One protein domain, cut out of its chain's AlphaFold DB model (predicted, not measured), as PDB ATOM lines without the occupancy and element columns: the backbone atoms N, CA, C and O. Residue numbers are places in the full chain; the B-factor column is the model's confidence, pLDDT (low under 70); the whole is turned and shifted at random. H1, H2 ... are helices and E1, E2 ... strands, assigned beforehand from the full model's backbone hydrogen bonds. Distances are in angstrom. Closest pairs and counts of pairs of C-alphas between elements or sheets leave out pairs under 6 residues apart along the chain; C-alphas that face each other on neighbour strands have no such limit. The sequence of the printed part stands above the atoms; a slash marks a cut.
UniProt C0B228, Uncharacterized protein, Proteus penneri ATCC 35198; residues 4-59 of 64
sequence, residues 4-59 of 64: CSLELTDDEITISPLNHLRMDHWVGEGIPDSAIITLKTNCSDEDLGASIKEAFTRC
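This is residues 4 to 59 of the 64 residues of an uncharacterized protein of Proteus penneri ATCC 35198 (UniProt C0B228). A small three-stranded sheet, E1, E2 and E5, is covered on one face by a single helix, H1, running along its strands, while its other face is bare. Past the end of E2 the chain runs on into a second, smaller hairpin, E3 and E4, which lengthens the model at that end. The printed part has 56 residues, with five named strands and then one named helix: E1 E2 E3 E4 E5 H1. The larger sheet has the order E1 - E2 - E5, all antiparallel, and the class is mixed, helices and strands. The whole is only just compact, close to loose, with a radius of gyration of the C-alphas of 11.7 A, and elongated, spanning 35 by 21 by 20 A.

Find C-alpha 4 at (-19.955, 35.017, -33.362); from there E1 runs through residues 4 to 9, 16.1 A. E2 is residues 12 to 17, 16.2 A, and E5 is residues 37 to 40, 10.4 A. Look for E3 at residues 19 to 22, 9.3 A, and E4 at residues 25 to 27, 6.9 A. H1 is residues 45 to 58, 20.2 A, ending at C-alpha 58 at (-22.691, 33.761, -24.507).

Start at the inner strand E2: it forms a hairpin with E1, where N 7 and O 14 are 2.9 A apart, and N 13 and O 39 are 2.8 A apart across E2 and E5. H1 is on this sheet at a height of 8.5 A, over E2 and E5, along the strands at 8 degrees to E2 on the local plane; its closest C-alphas to E2 are Ala 55 and Pro 17, 5.7 A. In H1, 9 of 10 O i to N i+4 pairs are within hydrogen-bond range. E2 runs on into E3 at 46 degrees. In the hairpin of E3 and E4, N 19 and O 27 are 2.8 A apart; both strands are apart from H1.

The C-alphas farthest apart, Arg 22 and Asn 42, are 35.6 A apart. The printed part has no cut and no long link, and no printed residue is under 70 in pLDDT.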
ATOM      1  N   CYS A   4     -19.104  33.836 -33.370       97.75
ATOM      2  CA  CYS A   4     -19.955  35.017 -33.362       97.75
ATOM      3  C   CYS A   4     -20.017  35.573 -34.788       97.75
ATOM      4  O   CYS A   4     -19.051  35.422 -35.546       97.75
ATOM      5  N   SER A   5     -21.127  36.201 -35.161       97.25
ATOM      6  CA  SER A   5     -21.148  37.116 -36.300       97.25
ATOM      7  C   SER A   5     -20.816  38.521 -35.818       97.25
ATOM      8  O   SER A   5     -21.197  38.910 -34.714       97.25
ATOM      9  N   LEU A   6     -20.110  39.268 -36.657       96.81
ATOM     10  CA  LEU A   6     -19.953  40.704 -36.506       96.81
ATOM     11  C   LEU A   6     -20.603  41.375 -37.704       96.81
ATOM     12  O   LEU A   6     -20.365  40.971 -38.843       96.81
ATOM     13  N   GLU A   7     -21.394  42.393 -37.421       97.50
ATOM     14  CA  GLU A   7     -21.974  43.284 -38.411       97.50
ATOM     15  C   GLU A   7     -21.603  44.719 -38.048       97.50
ATOM     16  O   GLU A   7     -21.539  45.078 -36.871       97.50
ATOM     17  N   LEU A   8     -21.297  45.508 -39.071       96.81
ATOM     18  CA  LEU A   8     -21.007  46.925 -38.952       96.81
ATOM     19  C   LEU A   8     -22.039  47.666 -39.795       96.81
ATOM     20  O   LEU A   8     -22.022  47.542 -41.022       96.81
ATOM     21  N   THR A   9     -22.892  48.436 -39.131       96.25
ATOM     22  CA  THR A   9     -23.930  49.243 -39.774       96.25
ATOM     23  C   THR A   9     -23.847  50.657 -39.229       96.25
ATOM     24  O   THR A   9     -23.912  50.864 -38.018       96.25
ATOM     25  N   ASP A  10     -23.686  51.627 -40.128       94.38
ATOM     26  CA  ASP A  10     -23.441  53.031 -39.795       94.38
ATOM     27  C   ASP A  10     -22.279  53.185 -38.790       94.38
ATOM     28  O   ASP A  10     -21.127  52.902 -39.123       94.38
ATOM     29  N   ASP A  11     -22.593  53.585 -37.555       96.12
ATOM     30  CA  ASP A  11     -21.645  53.789 -36.456       96.12
ATOM     31  C   ASP A  11     -21.806  52.751 -35.336       96.12
ATOM     32  O   ASP A  11     -21.410  52.994 -34.192       96.12
ATOM     33  N   GLU A  12     -22.404  51.597 -35.636       97.69
ATOM     34  CA  GLU A  12     -22.641  50.524 -34.674       97.69
ATOM     35  C   GLU A  12     -22.018  49.200 -35.108       97.69
ATOM     36  O   GLU A  12     -22.201  48.716 -36.224       97.69
ATOM     37  N   ILE A  13     -21.284  48.603 -34.174       98.12
ATOM     38  CA  ILE A  13     -20.756  47.248 -34.266       98.12
ATOM     39  C   ILE A  13     -21.701  46.349 -33.476       98.12
ATOM     40  O   ILE A  13     -21.845  46.513 -32.263       98.12
ATOM     41  N   THR A  14     -22.304  45.373 -34.143       98.25
ATOM     42  CA  THR A  14     -23.153  44.357 -33.519       98.25
ATOM     43  C   THR A  14     -22.429  43.018 -33.509       98.25
ATOM     44  O   THR A  14     -21.980  42.529 -34.545       98.25
ATOM     45  N   ILE A  15     -22.313  42.410 -32.330       98.38
ATOM     46  CA  ILE A  15     -21.691  41.103 -32.116       98.38
ATOM     47  C   ILE A  15     -22.773  40.130 -31.659       98.38
ATOM     48  O   ILE A  15     -23.265  40.220 -30.530       98.38
ATOM     49  N   SER A  16     -23.108  39.169 -32.516       98.19
ATOM     50  CA  SER A  16     -24.122  38.157 -32.213       98.19
ATOM     51  C   SER A  16     -23.458  36.803 -31.960       98.19
ATOM     52  O   SER A  16     -22.831  36.251 -32.871       98.19
ATOM     53  N   PRO A  17     -23.560  36.236 -30.744       97.94
ATOM     54  CA  PRO A  17     -23.117  34.869 -30.491       97.94
ATOM     55  C   PRO A  17     -23.992  33.872 -31.254       97.94
ATOM     56  O   PRO A  17     -25.141  34.166 -31.574       97.94
ATOM     57  N   LEU A  18     -23.458  32.683 -31.543       97.56
ATOM     58  CA  LEU A  18     -24.180  31.640 -32.278       97.56
ATOM     59  C   LEU A  18     -24.274  30.335 -31.480       97.56
ATOM     60  O   LEU A  18     -23.420  30.009 -30.650       97.56
ATOM     61  N   ASN A  19     -25.309  29.558 -31.784       96.12
ATOM     62  CA  ASN A  19     -25.506  28.202 -31.301       96.12
ATOM     63  C   ASN A  19     -24.785  27.192 -32.209       96.12
ATOM     64  O   ASN A  19     -25.073  27.095 -33.405       96.12
ATOM     65  N   HIS A  20     -23.847  26.423 -31.648       95.69
ATOM     66  CA  HIS A  20     -23.109  25.373 -32.359       95.69
ATOM     67  C   HIS A  20     -23.908  24.061 -32.380       95.69
ATOM     68  O   HIS A  20     -23.883  23.301 -31.407       95.69
ATOM     69  N   LEU A  21     -24.602  23.788 -33.494       92.88
ATOM     70  CA  LEU A  21     -25.485  22.619 -33.649       92.88
ATOM     71  C   LEU A  21     -24.746  21.345 -34.069       92.88
ATOM     72  O   LEU A  21     -25.062  20.248 -33.598       92.88
ATOM     73  N   ARG A  22     -23.810  21.470 -35.017       90.06
ATOM     74  CA  ARG A  22     -23.036  20.361 -35.605       90.06
ATOM     75  C   ARG A  22     -21.630  20.835 -35.929       90.06
ATOM     76  O   ARG A  22     -21.393  22.032 -35.944       90.06
ATOM     77  N   MET A  23     -20.723  19.902 -36.220       90.00
ATOM     78  CA  MET A  23     -19.285  20.147 -36.390       90.00
ATOM     79  C   MET A  23     -18.949  21.444 -37.148       90.00
ATOM     80  O   MET A  23     -18.153  22.231 -36.646       90.00
ATOM     81  N   ASP A  24     -19.622  21.697 -38.268       92.38
ATOM     82  CA  ASP A  24     -19.438  22.827 -39.180       92.38
ATOM     83  C   ASP A  24     -20.682  23.735 -39.318       92.38
ATOM     84  O   ASP A  24     -20.752  24.551 -40.236       92.38
ATOM     85  N   HIS A  25     -21.656  23.633 -38.404       93.88
ATOM     86  CA  HIS A  25     -22.926  24.356 -38.500       93.88
ATOM     87  C   HIS A  25     -23.243  25.175 -37.241       93.88
ATOM     88  O   HIS A  25     -23.401  24.628 -36.143       93.88
ATOM     89  N   TRP A  26     -23.396  26.487 -37.434       96.56
ATOM     90  CA  TRP A  26     -23.786  27.466 -36.421       96.56
ATOM     91  C   TRP A  26     -25.023  28.224 -36.873       96.56
ATOM     92  O   TRP A  26     -25.109  28.608 -38.037       96.56
ATOM     93  N   VAL A  27     -25.938  28.475 -35.943       95.69
ATOM     94  CA  VAL A  27     -27.173  29.227 -36.197       95.69
ATOM     95  C   VAL A  27     -27.395  30.275 -35.112       95.69
ATOM     96  O   VAL A  27     -26.870  30.143 -34.009       95.69
ATOM     97  N   GLY A  28     -28.195  31.301 -35.402       94.12
ATOM     98  CA  GLY A  28     -28.660  32.251 -34.382       94.12
ATOM     99  C   GLY A  28     -29.810  31.713 -33.519       94.12
ATOM    100  O   GLY A  28     -30.117  32.280 -32.479       94.12
ATOM    101  N   GLU A  29     -30.452  30.612 -33.920       94.25
ATOM    102  CA  GLU A  29     -31.605  30.064 -33.201       94.25
ATOM    103  C   GLU A  29     -31.247  29.604 -31.777       94.25
ATOM    104  O   GLU A  29     -30.252  28.906 -31.543       94.25
ATOM    105  N   GLY A  30     -32.088  29.996 -30.818       91.31
ATOM    106  CA  GLY A  30     -31.889  29.731 -29.392       91.31
ATOM    107  C   GLY A  30     -30.979  30.740 -28.684       91.31
ATOM    108  O   GLY A  30     -30.810  30.636 -27.468       91.31
ATOM    109  N   ILE A  31     -30.420  31.716 -29.405       95.44
ATOM    110  CA  ILE A  31     -29.716  32.858 -28.818       95.44
ATOM    111  C   ILE A  31     -30.743  33.958 -28.518       95.44
ATOM    112  O   ILE A  31     -31.451  34.381 -29.430       95.44
ATOM    113  N   PRO A  32     -30.869  34.417 -27.261       94.50
ATOM    114  CA  PRO A  32     -31.767  35.517 -26.934       94.50
ATOM    115  C   PRO A  32     -31.181  36.857 -27.394       94.50
ATOM    116  O   PRO A  32     -29.966  37.047 -27.344       94.50
ATOM    117  N   ASP A  33     -32.036  37.828 -27.724       95.00
ATOM    118  CA  ASP A  33     -31.600  39.175 -28.132       95.00
ATOM    119  C   ASP A  33     -30.733  39.864 -27.068       95.00
ATOM    120  O   ASP A  33     -29.810  40.604 -27.389       95.00
ATOM    121  N   SER A  34     -30.960  39.564 -25.783       95.94
ATOM    122  CA  SER A  34     -30.143  40.077 -24.675       95.94
ATOM    123  C   SER A  34     -28.694  39.578 -24.681       95.94
ATOM    124  O   SER A  34     -27.850  40.141 -23.982       95.94
ATOM    125  N   ALA A  35     -28.387  38.523 -25.439       96.06
ATOM    126  CA  ALA A  35     -27.026  38.037 -25.607       96.06
ATOM    127  C   ALA A  35     -26.236  38.846 -26.644       96.06
ATOM    128  O   ALA A  35     -25.003  38.832 -26.586       96.06
ATOM    129  N   ILE A  36     -26.920  39.557 -27.546       97.62
ATOM    130  CA  ILE A  36     -26.306  40.410 -28.565       97.62
ATOM    131  C   ILE A  36     -25.632  41.601 -27.878       97.62
ATOM    132  O   ILE A  36     -26.155  42.171 -26.918       97.62
ATOM    133  N   ILE A  37     -24.437  41.956 -28.345       98.25
ATOM    134  CA  ILE A  37     -23.687  43.114 -27.855       98.25
ATOM    135  C   ILE A  37     -23.620  44.145 -28.971       98.25
ATOM    136  O   ILE A  37     -23.218  43.813 -30.083       98.25
ATOM    137  N   THR A  38     -23.960  45.392 -28.654       97.81
ATOM    138  CA  THR A  38     -23.832  46.523 -29.577       97.81
ATOM    139  C   THR A  38     -22.886  47.560 -28.991       97.81
ATOM    140  O   THR A  38     -22.986  47.910 -27.813       97.81
ATOM    141  N   LEU A  39     -21.967  48.049 -29.816       97.38
ATOM    142  CA  LEU A  39     -20.980  49.073 -29.483       97.38
ATOM    143  C   LEU A  39     -21.014  50.168 -30.541       97.38
ATOM    144  O   LEU A  39     -21.373  49.909 -31.686       97.38
ATOM    145  N   LYS A  40     -20.571  51.373 -30.187       97.38
ATOM    146  CA  LYS A  40     -20.266  52.398 -31.189       97.38
ATOM    147  C   LYS A  40     -18.910  52.126 -31.841       97.38
ATOM    148  O   LYS A  40     -18.004  51.626 -31.185       97.38
ATOM    149  N   THR A  41     -18.753  52.505 -33.105       96.38
ATOM    150  CA  THR A  41     -17.502  52.354 -33.878       96.38
ATOM    151  C   THR A  41     -16.320  53.133 -33.316       96.38
ATOM    152  O   THR A  41     -15.175  52.786 -33.584       96.38
ATOM    153  N   ASN A  42     -16.581  54.174 -32.526       96.44
ATOM    154  CA  ASN A  42     -15.558  54.959 -31.843       96.44
ATOM    155  C   ASN A  42     -15.111  54.357 -30.495       96.44
ATOM    156  O   ASN A  42     -14.465  55.057 -29.714       96.44
ATOM    157  N   CYS A  43     -15.479  53.106 -30.194       96.69
ATOM    158  CA  CYS A  43     -14.989  52.400 -29.014       96.69
ATOM    159  C   CYS A  43     -13.472  52.171 -29.084       96.69
ATOM    160  O   CYS A  43     -12.884  52.129 -30.164       96.69
ATOM    161  N   SER A  44     -12.840  51.994 -27.925       97.94
ATOM    162  CA  SER A  44     -11.428  51.615 -27.871       97.94
ATOM    163  C   SER A  44     -11.218  50.168 -28.333       97.94
ATOM    164  O   SER A  44     -12.137  49.342 -28.279       97.94
ATOM    165  N   ASP A  45      -9.993  49.839 -28.745       97.88
ATOM    166  CA  ASP A  45      -9.619  48.461 -29.077       97.88
ATOM    167  C   ASP A  45      -9.770  47.541 -27.852       97.88
ATOM    168  O   ASP A  45     -10.153  46.373 -27.978       97.88
ATOM    169  N   GLU A  46      -9.519  48.068 -26.650       98.31
ATOM    170  CA  GLU A  46      -9.717  47.367 -25.386       98.31
ATOM    171  C   GLU A  46     -11.192  47.017 -25.151       98.31
ATOM    172  O   GLU A  46     -11.497  45.868 -24.813       98.31
ATOM    173  N   ASP A  47     -12.105  47.966 -25.370       97.88
ATOM    174  CA  ASP A  47     -13.550  47.760 -25.214       97.88
ATOM    175  C   ASP A  47     -14.088  46.777 -26.257       97.88
ATOM    176  O   ASP A  47     -14.875  45.878 -25.930       97.88
ATOM    177  N   LEU A  48     -13.628  46.899 -27.507       97.69
ATOM    178  CA  LEU A  48     -13.974  45.969 -28.578       97.69
ATOM    179  C   LEU A  48     -13.493  44.553 -28.237       97.69
ATOM    180  O   LEU A  48     -14.262  43.592 -28.305       97.69
ATOM    181  N   GLY A  49     -12.238  44.415 -27.809       97.94
ATOM    182  CA  GLY A  49     -11.658  43.136 -27.414       97.94
ATOM    183  C   GLY A  49     -12.361  42.505 -26.209       97.94
ATOM    184  O   GLY A  49     -12.606  41.294 -26.203       97.94
ATOM    185  N   ALA A  50     -12.713  43.301 -25.195       98.38
ATOM    186  CA  ALA A  50     -13.480  42.843 -24.036       98.38
ATOM    187  C   ALA A  50     -14.878  42.359 -24.441       98.38
ATOM    188  O   ALA A  50     -15.309  41.286 -24.018       98.38
ATOM    189  N   SER A  51     -15.541  43.093 -25.329       98.19
ATOM    190  CA  SER A  51     -16.876  42.759 -25.826       98.19
ATOM    191  C   SER A  51     -16.888  41.504 -26.694       98.19
ATOM    192  O   SER A  51     -17.783  40.675 -26.562       98.19
ATOM    193  N   ILE A  52     -15.867  41.298 -27.535       97.62
ATOM    194  CA  ILE A  52     -15.709  40.054 -28.303       97.62
ATOM    195  C   ILE A  52     -15.526  38.860 -27.356       97.62
ATOM    196  O   ILE A  52     -16.170  37.824 -27.538       97.62
ATOM    197  N   LYS A  53     -14.673  38.994 -26.330       98.00
ATOM    198  CA  LYS A  53     -14.482  37.942 -25.314       98.00
ATOM    199  C   LYS A  53     -15.791  37.625 -24.598       98.00
ATOM    200  O   LYS A  53     -16.117  36.452 -24.444       98.00
ATOM    201  N   GLU A  54     -16.539  38.652 -24.213       98.12
ATOM    202  CA  GLU A  54     -17.841  38.511 -23.569       98.12
ATOM    203  C   GLU A  54     -18.873  37.845 -24.495       98.12
ATOM    204  O   GLU A  54     -19.553  36.914 -24.081       98.12
ATOM    205  N   ALA A  55     -18.942  38.203 -25.780       98.12
ATOM    206  CA  ALA A  55     -19.826  37.523 -26.730       98.12
ATOM    207  C   ALA A  55     -19.520  36.017 -26.834       98.12
ATOM    208  O   ALA A  55     -20.432  35.189 -26.907       98.12
ATOM    209  N   PHE A  56     -18.245  35.620 -26.778       97.81
ATOM    210  CA  PHE A  56     -17.877  34.202 -26.799       97.81
ATOM    211  C   PHE A  56     -18.357  33.417 -25.571       97.81
ATOM    212  O   PHE A  56     -18.601  32.214 -25.712       97.81
ATOM    213  N   THR A  57     -18.519  34.053 -24.402       97.25
ATOM    214  CA  THR A  57     -19.074  33.393 -23.202       97.25
ATOM    215  C   THR A  57     -20.575  33.118 -23.338       97.25
ATOM    216  O   THR A  57     -21.098  32.214 -22.688       97.25
ATOM    217  N   ARG A  58     -21.250  33.852 -24.231       97.38
ATOM    218  CA  ARG A  58     -22.691  33.761 -24.507       97.38
ATOM    219  C   ARG A  58     -23.043  32.797 -25.640       97.38
ATOM    220  O   ARG A  58     -24.219  32.508 -25.853       97.38
ATOM    221  N   CYS A  59     -22.046  32.286 -26.364       96.81
ATOM    222  CA  CYS A  59     -22.250  31.191 -27.309       96.81
ATOM    223  C   CYS A  59     -22.770  29.949 -26.580       96.81
ATOM    224  O   CYS A  59     -22.336  29.628 -25.472       96.81
TER     225      CYS A  59